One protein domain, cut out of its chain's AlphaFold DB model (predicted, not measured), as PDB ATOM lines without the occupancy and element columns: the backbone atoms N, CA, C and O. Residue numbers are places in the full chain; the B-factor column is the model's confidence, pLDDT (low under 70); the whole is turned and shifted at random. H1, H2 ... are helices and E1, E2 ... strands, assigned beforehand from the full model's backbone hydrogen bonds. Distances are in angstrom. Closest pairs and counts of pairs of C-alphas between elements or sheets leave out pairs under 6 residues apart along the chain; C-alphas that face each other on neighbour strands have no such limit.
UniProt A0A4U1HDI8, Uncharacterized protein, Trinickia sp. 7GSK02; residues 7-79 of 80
ATOM      1  N   GLU A   7      85.845 166.883  53.885       95.31
ATOM      2  CA  GLU A   7      86.480 167.883  53.023       95.31
ATOM      3  C   GLU A   7      87.730 168.474  53.684       95.31
ATOM      4  O   GLU A   7      88.752 168.677  53.020       95.31
ATOM      5  N   GLN A   8      87.671 168.724  54.995       95.75
ATOM      6  CA  GLN A   8      88.818 169.196  55.768       95.75
ATOM      7  C   GLN A   8      89.922 168.136  55.798       95.75
ATOM      8  O   GLN A   8      91.077 168.454  55.508       95.75
ATOM      9  N   ILE A   9      89.576 166.874  56.074       96.75
ATOM     10  CA  ILE A   9      90.535 165.759  56.085       96.75
ATOM     11  C   ILE A   9      91.152 165.580  54.699       96.75
ATOM     12  O   ILE A   9      92.373 165.517  54.579       96.75
ATOM     13  N   ALA A  10      90.343 165.586  53.639       96.62
ATOM     14  CA  ALA A  10      90.820 165.451  52.269       96.62
ATOM     15  C   ALA A  10      91.781 166.579  51.877       96.62
ATOM     16  O   ALA A  10      92.771 166.325  51.189       96.62
ATOM     17  N   ARG A  11      91.520 167.817  52.320       97.00
ATOM     18  CA  ARG A  11      92.440 168.942  52.123       97.00
ATOM     19  C   ARG A  11      93.747 168.718  52.877       97.00
ATOM     20  O   ARG A  11      94.801 168.849  52.266       97.00
ATOM     21  N   MET A  12      93.682 168.349  54.158       97.38
ATOM     22  CA  MET A  12      94.868 168.084  54.979       97.38
ATOM     23  C   MET A  12      95.716 166.955  54.387       97.38
ATOM     24  O   MET A  12      96.916 167.127  54.214       97.38
ATOM     25  N   VAL A  13      95.104 165.836  53.994       97.50
ATOM     26  CA  VAL A  13      95.795 164.670  53.416       97.50
ATOM     27  C   VAL A  13      96.630 165.044  52.191       97.50
ATOM     28  O   VAL A  13      97.733 164.527  52.032       97.50
ATOM     29  N   ARG A  14      96.151 165.974  51.355       97.12
ATOM     30  CA  ARG A  14      96.863 166.398  50.139       97.12
ATOM     31  C   ARG A  14      98.162 167.151  50.410       97.12
ATOM     32  O   ARG A  14      99.056 167.087  49.574       97.12
ATOM     33  N   ILE A  15      98.252 167.885  51.519       96.12
ATOM     34  CA  ILE A  15      99.333 168.861  51.745       96.12
ATOM     35  C   ILE A  15     100.166 168.581  52.996       96.12
ATOM     36  O   ILE A  15     101.311 169.016  53.075       96.12
ATOM     37  N   ASN A  16      99.614 167.853  53.962       96.88
ATOM     38  CA  ASN A  16     100.252 167.626  55.246       96.88
ATOM     39  C   ASN A  16     100.919 166.247  55.310       96.88
ATOM     40  O   ASN A  16     100.494 165.302  54.638       96.88
ATOM     41  N   PRO A  17     101.952 166.102  56.159       95.50
ATOM     42  CA  PRO A  17     102.505 164.800  56.486       95.50
ATOM     43  C   PRO A  17     101.443 163.869  57.071       95.50
ATOM     44  O   PRO A  17     100.627 164.271  57.905       95.50
ATOM     45  N   ILE A  18     101.514 162.606  56.663       97.00
ATOM     46  CA  ILE A  18     100.681 161.523  57.178       97.00
ATOM     47  C   ILE A  18     101.602 160.508  57.843       97.00
ATOM     48  O   ILE A  18     102.657 160.157  57.299       97.00
ATOM     49  N   VAL A  19     101.206 160.032  59.015       95.50
ATOM     50  CA  VAL A  19     101.870 158.931  59.706       95.50
ATOM     51  C   VAL A  19     100.908 157.764  59.845       95.50
ATOM     52  O   VAL A  19      99.723 157.944  60.110       95.50
ATOM     53  N   ILE A  20     101.424 156.563  59.635       94.12
ATOM     54  CA  ILE A  20     100.749 155.322  59.971       94.12
ATOM     55  C   ILE A  20     101.199 154.942  61.370       94.12
ATOM     56  O   ILE A  20     102.399 154.888  61.638       94.12
ATOM     57  N   VAL A  21     100.237 154.692  62.243       91.88
ATOM     58  CA  VAL A  21     100.459 154.252  63.614       91.88
ATOM     59  C   VAL A  21      99.885 152.856  63.754       91.88
ATOM     60  O   VAL A  21      98.741 152.640  63.363       91.88
ATOM     61  N   SER A  22     100.654 151.919  64.296       88.88
ATOM     62  CA  SER A  22     100.188 150.562  64.585       88.88
ATOM     63  C   SER A  22     100.601 150.104  65.981       88.88
ATOM     64  O   SER A  22     101.601 150.576  66.529       88.88
ATOM     65  N   GLY A  23      99.824 149.177  66.544       78.94
ATOM     66  CA  GLY A  23     100.009 148.669  67.906       78.94
ATOM     67  C   GLY A  23      99.257 149.469  68.974       78.94
ATOM     68  O   GLY A  23      98.536 150.423  68.678       78.94
ATOM     69  N   SER A  24      99.408 149.049  70.231       70.12
ATOM     70  CA  SER A  24      98.748 149.648  71.397       70.12
ATOM     71  C   SER A  24      99.705 149.746  72.586       70.12
ATOM     72  O   SER A  24     100.499 148.831  72.820       70.12
ATOM     73  N   GLY A  25      99.606 150.830  73.362       69.75
ATOM     74  CA  GLY A  25     100.443 151.053  74.549       69.75
ATOM     75  C   GLY A  25     101.922 151.222  74.196       69.75
ATOM     76  O   GLY A  25     102.257 151.892  73.218       69.75
ATOM     77  N   ASP A  26     102.805 150.562  74.946       65.06
ATOM     78  CA  ASP A  26     104.269 150.686  74.818       65.06
ATOM     79  C   ASP A  26     104.841 150.139  73.498       65.06
ATOM     80  O   ASP A  26     106.007 150.350  73.170       65.06
ATOM     81  N   THR A  27     104.025 149.434  72.711       70.12
ATOM     82  CA  THR A  27     104.433 148.848  71.422       70.12
ATOM     83  C   THR A  27     104.049 149.703  70.217       70.12
ATOM     84  O   THR A  27     104.194 149.260  69.075       70.12
ATOM     85  N   THR A  28     103.577 150.930  70.453       80.94
ATOM     86  CA  THR A  28     103.138 151.839  69.391       80.94
ATOM     87  C   THR A  28     104.298 152.171  68.453       80.94
ATOM     88  O   THR A  28     105.295 152.775  68.844       80.94
ATOM     89  N   ARG A  29     104.164 151.794  67.180       86.12
ATOM     90  CA  ARG A  29     105.108 152.162  66.118       86.12
ATOM     91  C   ARG A  29     104.467 153.204  65.222       86.12
ATOM     92  O   ARG A  29     103.318 153.057  64.820       86.12
ATOM     93  N   SER A  30     105.228 154.240  64.879       89.19
ATOM     94  CA  SER A  30     104.810 155.242  63.902       89.19
ATOM     95  C   SER A  30     105.779 155.287  62.728       89.19
ATOM     96  O   SER A  30     106.998 155.212  62.887       89.19
ATOM     97  N   LEU A  31     105.230 155.371  61.521       91.69
ATOM     98  CA  LEU A  31     105.982 155.418  60.273       91.69
ATOM     99  C   LEU A  31     105.387 156.494  59.372       91.69
ATOM    100  O   LEU A  31     104.171 156.623  59.260       91.69
ATOM    101  N   ARG A  32     106.230 157.260  58.677       94.38
ATOM    102  CA  ARG A  32     105.744 158.218  57.678       94.38
ATOM    103  C   ARG A  32     105.139 157.464  56.491       94.38
ATOM    104  O   ARG A  32     105.806 156.629  55.883       94.38
ATOM    105  N   TYR A  33     103.914 157.819  56.120       95.44
ATOM    106  CA  TYR A  33     103.286 157.334  54.899       95.44
ATOM    107  C   TYR A  33     103.969 157.965  53.676       95.44
ATOM    108  O   TYR A  33     104.180 159.177  53.632       95.44
ATOM    109  N   ARG A  34     104.344 157.136  52.696       95.50
ATOM    110  CA  ARG A  34     105.042 157.556  51.464       95.50
ATOM    111  C   ARG A  34     104.247 157.283  50.182       95.50
ATOM    112  O   ARG A  34     104.781 157.442  49.089       95.50
ATOM    113  N   GLY A  35     103.003 156.817  50.308       95.06
ATOM    114  CA  GLY A  35     102.131 156.535  49.169       95.06
ATOM    115  C   GLY A  35     101.486 157.799  48.594       95.06
ATOM    116  O   GLY A  35     101.908 158.919  48.866       95.06
ATOM    117  N   LYS A  36     100.417 157.634  47.808       97.19
ATOM    118  CA  LYS A  36      99.669 158.774  47.255       97.19
ATOM    119  C   LYS A  36      98.904 159.506  48.360       97.19
ATOM    120  O   LYS A  36      98.170 158.876  49.120       97.19
ATOM    121  N   HIS A  37      99.030 160.829  48.401       96.88
ATOM    122  CA  HIS A  37      98.372 161.728  49.356       96.88
ATOM    123  C   HIS A  37      96.915 162.023  48.954       96.88
ATOM    124  O   HIS A  37      96.515 163.159  48.701       96.88
ATOM    125  N   THR A  38      96.107 160.968  48.853       97.00
ATOM    126  CA  THR A  38      94.663 161.054  48.606       97.00
ATOM    127  C   THR A  38      93.915 160.207  49.628       97.00
ATOM    128  O   THR A  38      94.426 159.182  50.074       97.00
ATOM    129  N   MET A  39      92.685 160.607  49.973       95.50
ATOM    130  CA  MET A  39      91.841 159.851  50.912       95.50
ATOM    131  C   MET A  39      91.714 158.385  50.498       95.50
ATOM    132  O   MET A  39      91.945 157.491  51.302       95.50
ATOM    133  N   GLN A  40      91.421 158.144  49.219       95.56
ATOM    134  CA  GLN A  40      91.262 156.799  48.675       95.56
ATOM    135  C   GLN A  40      92.525 155.944  48.839       95.56
ATOM    136  O   GLN A  40      92.424 154.782  49.216       95.56
ATOM    137  N   ALA A  41      93.711 156.497  48.571       95.81
ATOM    138  CA  ALA A  41      94.954 155.740  48.688       95.81
ATOM    139  C   ALA A  41      95.306 155.437  50.150       95.81
ATOM    140  O   ALA A  41      95.729 154.326  50.457       95.81
ATOM    141  N   VAL A  42      95.084 156.400  51.048       95.12
ATOM    142  CA  VAL A  42      95.339 156.231  52.482       95.12
ATOM    143  C   VAL A  42      94.379 155.204  53.088       95.12
ATOM    144  O   VAL A  42      94.822 154.270  53.747       95.12
ATOM    145  N   LEU A  43      93.075 155.327  52.829       93.56
ATOM    146  CA  LEU A  43      92.077 154.371  53.321       93.56
ATOM    147  C   LEU A  43      92.255 152.986  52.686       93.56
ATOM    148  O   LEU A  43      92.130 151.979  53.375       93.56
ATOM    149  N   GLY A  44      92.609 152.929  51.399       93.69
ATOM    150  CA  GLY A  44      92.944 151.678  50.719       93.69
ATOM    151  C   GLY A  44      94.146 150.981  51.358       93.69
ATOM    152  O   GLY A  44      94.094 149.780  51.605       93.69
ATOM    153  N   PHE A  45      95.192 151.737  51.705       91.25
ATOM    154  CA  PHE A  45      96.332 151.216  52.458       91.25
ATOM    155  C   PHE A  45      95.899 150.637  53.814       91.25
ATOM    156  O   PHE A  45      96.288 149.520  54.148       91.25
ATOM    157  N   LEU A  46      95.056 151.345  54.574       90.75
ATOM    158  CA  LEU A  46      94.552 150.846  55.861       90.75
ATOM    159  C   LEU A  46      93.702 149.577  55.713       90.75
ATOM    160  O   LEU A  46      93.827 148.661  56.526       90.75
ATOM    161  N   GLY A  47      92.885 149.491  54.659       86.88
ATOM    162  CA  GLY A  47      92.071 148.311  54.358       86.88
ATOM    163  C   GLY A  47      92.898 147.035  54.168       86.88
ATOM    164  O   GLY A  47      92.459 145.955  54.560       86.88
ATOM    165  N   CYS A  48      94.127 147.149  53.658       81.88
ATOM    166  CA  CYS A  48      95.048 146.017  53.526       81.88
ATOM    167  C   CYS A  48      95.597 145.507  54.874       81.88
ATOM    168  O   CYS A  48      96.052 144.367  54.947       81.88
ATOM    169  N   HIS A  49      95.547 146.314  55.940       74.88
ATOM    170  CA  HIS A  49      96.207 146.043  57.226       74.88
ATOM    171  C   HIS A  49      95.254 145.627  58.372       74.88
ATOM    172  O   HIS A  49      95.614 145.740  59.539       74.88
ATOM    173  N   ARG A  50      94.051 145.116  58.051       65.81
ATOM    174  CA  ARG A  50      93.098 144.438  58.973       65.81
ATOM    175  C   ARG A  50      92.887 145.100  60.357       65.81
ATOM    176  O   ARG A  50      92.670 144.409  61.344       65.81
ATOM    177  N   GLY A  51      92.880 146.433  60.425       66.31
ATOM    178  CA  GLY A  51      92.412 147.190  61.600       66.31
ATOM    179  C   GLY A  51      93.438 147.465  62.704       66.31
ATOM    180  O   GLY A  51      93.120 148.189  63.640       66.31
ATOM    181  N   GLU A  52      94.674 146.973  62.590       78.62
ATOM    182  CA  GLU A  52      95.736 147.247  63.579       78.62
ATOM    183  C   GLU A  52      96.483 148.566  63.325       78.62
ATOM    184  O   GLU A  52      97.336 148.970  64.118       78.62
ATOM    185  N   ALA A  53      96.175 149.240  62.213       88.19
ATOM    186  CA  ALA A  53      96.829 150.467  61.789       88.19
ATOM    187  C   ALA A  53      95.837 151.629  61.655       88.19
ATOM    188  O   ALA A  53      94.725 151.476  61.153       88.19
ATOM    189  N   ARG A  54      96.285 152.820  62.048       92.38
ATOM    190  CA  ARG A  54      95.585 154.098  61.890       92.38
ATOM    191  C   ARG A  54      96.432 155.024  61.035       92.38
ATOM    192  O   ARG A  54      97.648 155.068  61.194       92.38
ATOM    193  N   ALA A  55      95.799 155.793  60.157       95.12
ATOM    194  CA  ALA A  55      96.469 156.885  59.462       95.12
ATOM    195  C   ALA A  55      96.110 158.199  60.146       95.12
ATOM    196  O   ALA A  55      94.932 158.528  60.282       95.12
ATOM    197  N   LEU A  56      97.128 158.946  60.551       95.81
ATOM    198  CA  LEU A  56      96.981 160.246  61.176       95.81
ATOM    199  C   LEU A  56      97.578 161.312  60.263       95.81
ATOM    200  O   LEU A  56      98.743 161.222  59.876       95.81
ATOM    201  N   VAL A  57      96.792 162.329  59.928       97.19
ATOM    202  CA  VAL A  57      97.269 163.491  59.176       97.19
ATOM    203  C   VAL A  57      97.553 164.643  60.128       97.19
ATOM    204  O   VAL A  57      96.772 164.914  61.042       97.19
ATOM    205  N   TYR A  58      98.689 165.310  59.938       96.06
ATOM    206  CA  TYR A  58      99.034 166.478  60.740       96.06
ATOM    207  C   TYR A  58      97.999 167.589  60.527       96.06
ATOM    208  O   TYR A  58      97.627 167.887  59.389       96.06
ATOM    209  N   SER A  59      97.550 168.209  61.621       94.06
ATOM    210  CA  SER A  59      96.665 169.371  61.575       94.06
ATOM    211  C   SER A  59      97.428 170.645  61.921       94.06
ATOM    212  O   SER A  59      97.662 171.480  61.050       94.06
ATOM    213  N   HIS A  60      97.823 170.796  63.184       93.00
ATOM    214  CA  HIS A  60      98.520 171.974  63.695       93.00
ATOM    215  C   HIS A  60      99.169 171.660  65.049       93.00
ATOM    216  O   HIS A  60      99.044 170.554  65.575       93.00
ATOM    217  N   LYS A  61      99.863 172.641  65.629       92.31
ATOM    218  CA  LYS A  61     100.417 172.568  66.983       92.31
ATOM    219  C   LYS A  61      99.568 173.430  67.919       92.31
ATOM    220  O   LYS A  61      99.319 174.586  67.597       92.31
ATOM    221  N   THR A  62      99.155 172.886  69.062       86.62
ATOM    222  CA  THR A  62      98.460 173.618  70.136       86.62
ATOM    223  C   THR A  62      99.104 173.274  71.471       86.62
ATOM    224  O   THR A  62      99.449 172.115  71.698       86.62
ATOM    225  N   ASP A  63      99.319 174.270  72.330       88.12
ATOM    226  CA  ASP A  63      99.890 174.087  73.678       88.12
ATOM    227  C   ASP A  63     101.206 173.290  73.688       88.12
ATOM    228  O   ASP A  63     101.434 172.403  74.505       88.12
ATOM    229  N   GLY A  64     102.070 173.547  72.703       85.88
ATOM    230  CA  GLY A  64     103.348 172.846  72.580       85.88
ATOM    231  C   GLY A  64     103.257 171.428  71.994       85.88
ATOM    232  O   GLY A  64     104.297 170.864  71.654       85.88
ATOM    233  N   GLN A  65     102.057 170.884  71.783       86.69
ATOM    234  CA  GLN A  65     101.832 169.515  71.318       86.69
ATOM    235  C   GLN A  65     101.315 169.466  69.876       86.69
ATOM    236  O   GLN A  65     100.521 170.304  69.442       86.69
ATOM    237  N   MET A  66     101.777 168.472  69.111       90.25
ATOM    238  CA  MET A  66     101.285 168.234  67.753       90.25
ATOM    239  C   MET A  66      99.905 167.584  67.804       90.25
ATOM    240  O   MET A  66      99.721 166.548  68.447       90.25
ATOM    241  N   LEU A  67      98.956 168.185  67.094       93.38
ATOM    242  CA  LEU A  67      97.609 167.674  66.939       93.38
ATOM    243  C   LEU A  67      97.451 167.032  65.561       93.38
ATOM    244  O   LEU A  67      97.807 167.600  64.522       93.38
ATOM    245  N   TRP A  68      96.880 165.839  65.577       95.38
ATOM    246  CA  TRP A  68      96.672 164.992  64.420       95.38
ATOM    247  C   TRP A  68      95.191 164.698  64.252       95.38
ATOM    248  O   TRP A  68      94.426 164.774  65.210       95.38
ATOM    249  N   VAL A  69      94.790 164.332  63.043       95.75
ATOM    250  CA  VAL A  69      93.431 163.880  62.746       95.75
ATOM    251  C   VAL A  69      93.497 162.463  62.222       95.75
ATOM    252  O   VAL A  69      94.245 162.177  61.288       95.75
ATOM    253  N   ASP A  70      92.711 161.578  62.823       94.75
ATOM    254  CA  ASP A  70      92.511 160.239  62.292       94.75
ATOM    255  C   ASP A  70      91.764 160.325  60.961       94.75
ATOM    256  O   ASP A  70      90.654 160.847  60.887       94.75
ATOM    257  N   VAL A  71      92.383 159.830  59.894       95.19
ATOM    258  CA  VAL A  71      91.847 159.952  58.535       95.19
ATOM    259  C   VAL A  71      90.545 159.160  58.359       95.19
ATOM    260  O   VAL A  71      89.717 159.539  57.533       95.19
ATOM    261  N   SER A  72      90.343 158.088  59.129       92.81
ATOM    262  CA  SER A  72      89.156 157.230  59.015       92.81
ATOM    263  C   SER A  72      87.978 157.770  59.818       92.81
ATOM    264  O   SER A  72      86.837 157.655  59.382       92.81
ATOM    265  N   THR A  73      88.246 158.351  60.991       92.38
ATOM    266  CA  THR A  73      87.189 158.776  61.929       92.38
ATOM    267  C   THR A  73      87.007 160.288  62.022       92.38
ATOM    268  O   THR A  73      86.005 160.751  62.554       92.38
ATOM    269  N   GLY A  74      87.970 161.077  61.544       94.19
ATOM    270  CA  GLY A  74      87.986 162.534  61.684       94.19
ATOM    271  C   GLY A  74      88.270 163.029  63.102       94.19
ATOM    272  O   GLY A  74      88.258 164.238  63.341       94.19
ATOM    273  N   VAL A  75      88.536 162.126  64.048       94.94
ATOM    274  CA  VAL A  75      88.791 162.466  65.450       94.94
ATOM    275  C   VAL A  75      90.178 163.081  65.597       94.94
ATOM    276  O   VAL A  75      91.182 162.523  65.143       94.94
ATOM    277  N   PHE A  76      90.241 164.226  66.277       92.94
ATOM    278  CA  PHE A  76      91.510 164.825  66.669       92.94
ATOM    279  C   PHE A  76      92.172 164.013  67.782       92.94
ATOM    280  O   PHE A  76      91.529 163.619  68.755       92.94
ATOM    281  N   CYS A  77      93.472 163.782  67.654       90.12
ATOM    282  CA  CYS A  77      94.258 163.048  68.630       90.12
ATOM    283  C   CYS A  77      95.685 163.585  68.720       90.12
ATOM    284  O   CYS A  77      96.174 164.312  67.853       90.12
ATOM    285  N   ARG A  78      96.354 163.227  69.810       88.31
ATOM    286  CA  ARG A  78      97.771 163.497  70.027       88.31
ATOM    287  C   ARG A  78      98.517 162.174  69.930       88.31
ATOM    288  O   ARG A  78      97.978 161.142  70.321       88.31
ATOM    289  N   LEU A  79      99.729 162.220  69.390       77.31
ATOM    290  CA  LEU A  79     100.664 161.108  69.513       77.31
ATOM    291  C   LEU A  79     101.268 161.199  70.916       77.31
ATOM    292  O   LEU A  79     101.996 162.151  71.199       77.31
TER     293      LEU A  79
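AT A GLANCE: This is residues 7 to 79 of the 80 residues of an uncharacterized protein of Trinickia sp. 7GSK02 (UniProt A0A4U1HDI8). A strongly twisted sheet of five strands has two helices, H1 and H2, packed over one face, while no named helix covers the opposite face. The long strand E3 runs through the sheet under both helices: H1 crosses over it, H2 runs along it, and the two helices stand nearly at a right angle to each other. E3 bends and turns back into E4, and E5 follows as the edge strand on that side; on the other side lie E1 and the edge strand E2. The printed part has 73 residues with two named helices and five named strands, in the order H1 E1 E2 H2 E3 E4 E5, and the sheet runs E2 E1 E3 E4 E5, all antiparallel. The class is mixed, helices and strands, and the whole is compact, with a radius of gyration of the C-alphas of 11.6 A and spans of 35 by 32 by 20 A.

IN THESE COORDINATES: The longest strand is E3, residues 53 to 62, 24.7 A from first to last C-alpha, beginning at C-alpha 53 at (96.829, 150.467, 61.789); it bends by 67 degrees at residue 59. E4 is residues 65 to 70, 15.9 A long, and E5 is residues 76 to 78, with C-alpha 78 at (97.771, 163.497, 70.027). E1 is residues 18 to 22, 13.2 A long, and E2 is residues 29 to 32. H1, residues 7 to 15, is 13.0 A long and begins at C-alpha 7 at (86.480, 167.883, 53.023). H2, residues 39 to 48, is the longest helix at 14.4 A.

HOW THE PARTS SIT: In the sheet, E3 and E1 are antiparallel neighbours at 129 degrees, with N 21 and O 54 2.8 A apart, within hydrogen-bond range. E1 and E2 form a hairpin at 158 degrees, with N 20 and O 31 at 2.8 A. On the other side of E3, E3 and E4 form a hairpin at 139 degrees, with N 57 and O 69 at 2.9 A and N 62 and O 65 at 2.9 A. E4 and E5 form a hairpin at 134 degrees, with N 68 and O 77 at 2.8 A. E3, E4 and E5 make a meander, each strand the antiparallel neighbour of the one before. E2 and E5 are apart. H1 is on the sheet at a height of 8.8 A, over E3 and only just not over E4, on which 2 of its C-alphas fall; it runs across the strands, at 88 degrees to E3 on the local plane. The closest C-alphas of H1 and E3 are those of Val 13 and Val 57, 6.1 A apart. H2 is on the same face at a height of 9.6 A, over E3 and only just not over E1, on which 2 of its C-alphas fall; it runs along the strands, at 2 degrees to E3 on the local plane. The closest C-alphas of H2 and E3 are those of Leu 46 and Ala 53, 6.4 A apart. The two helices and the sheet make two layers, helices on one face of a sheet. H1 and H2 only just touch, with 3 pairs of C-alphas within 8 A, the closest those of Ala 10 and Met 39 at 5.9 A, and are about perpendicular at 85 degrees. E2, H2 and E3 form a split strand-helix-strand unit, two strands of one sheet joined through a helix, with E1 between them in the sheet, and its crossover is right-handed. In H2 every O i to N i+4 pair is within hydrogen-bond range; in H1 4 of 5 are.

THE WHOLE: The two C-alphas farthest apart are those of Cys 48 and Asp 63, 34.9 A. The printed part, residues 7 to 79, has no cut. The links from E1 to E2 and from E2 to H2 are short, the other four are tight, and no link is long. The mean pLDDT of the printed part of this model is 90.2; it is under 70 at residues 25 to 26 and 50 to 51.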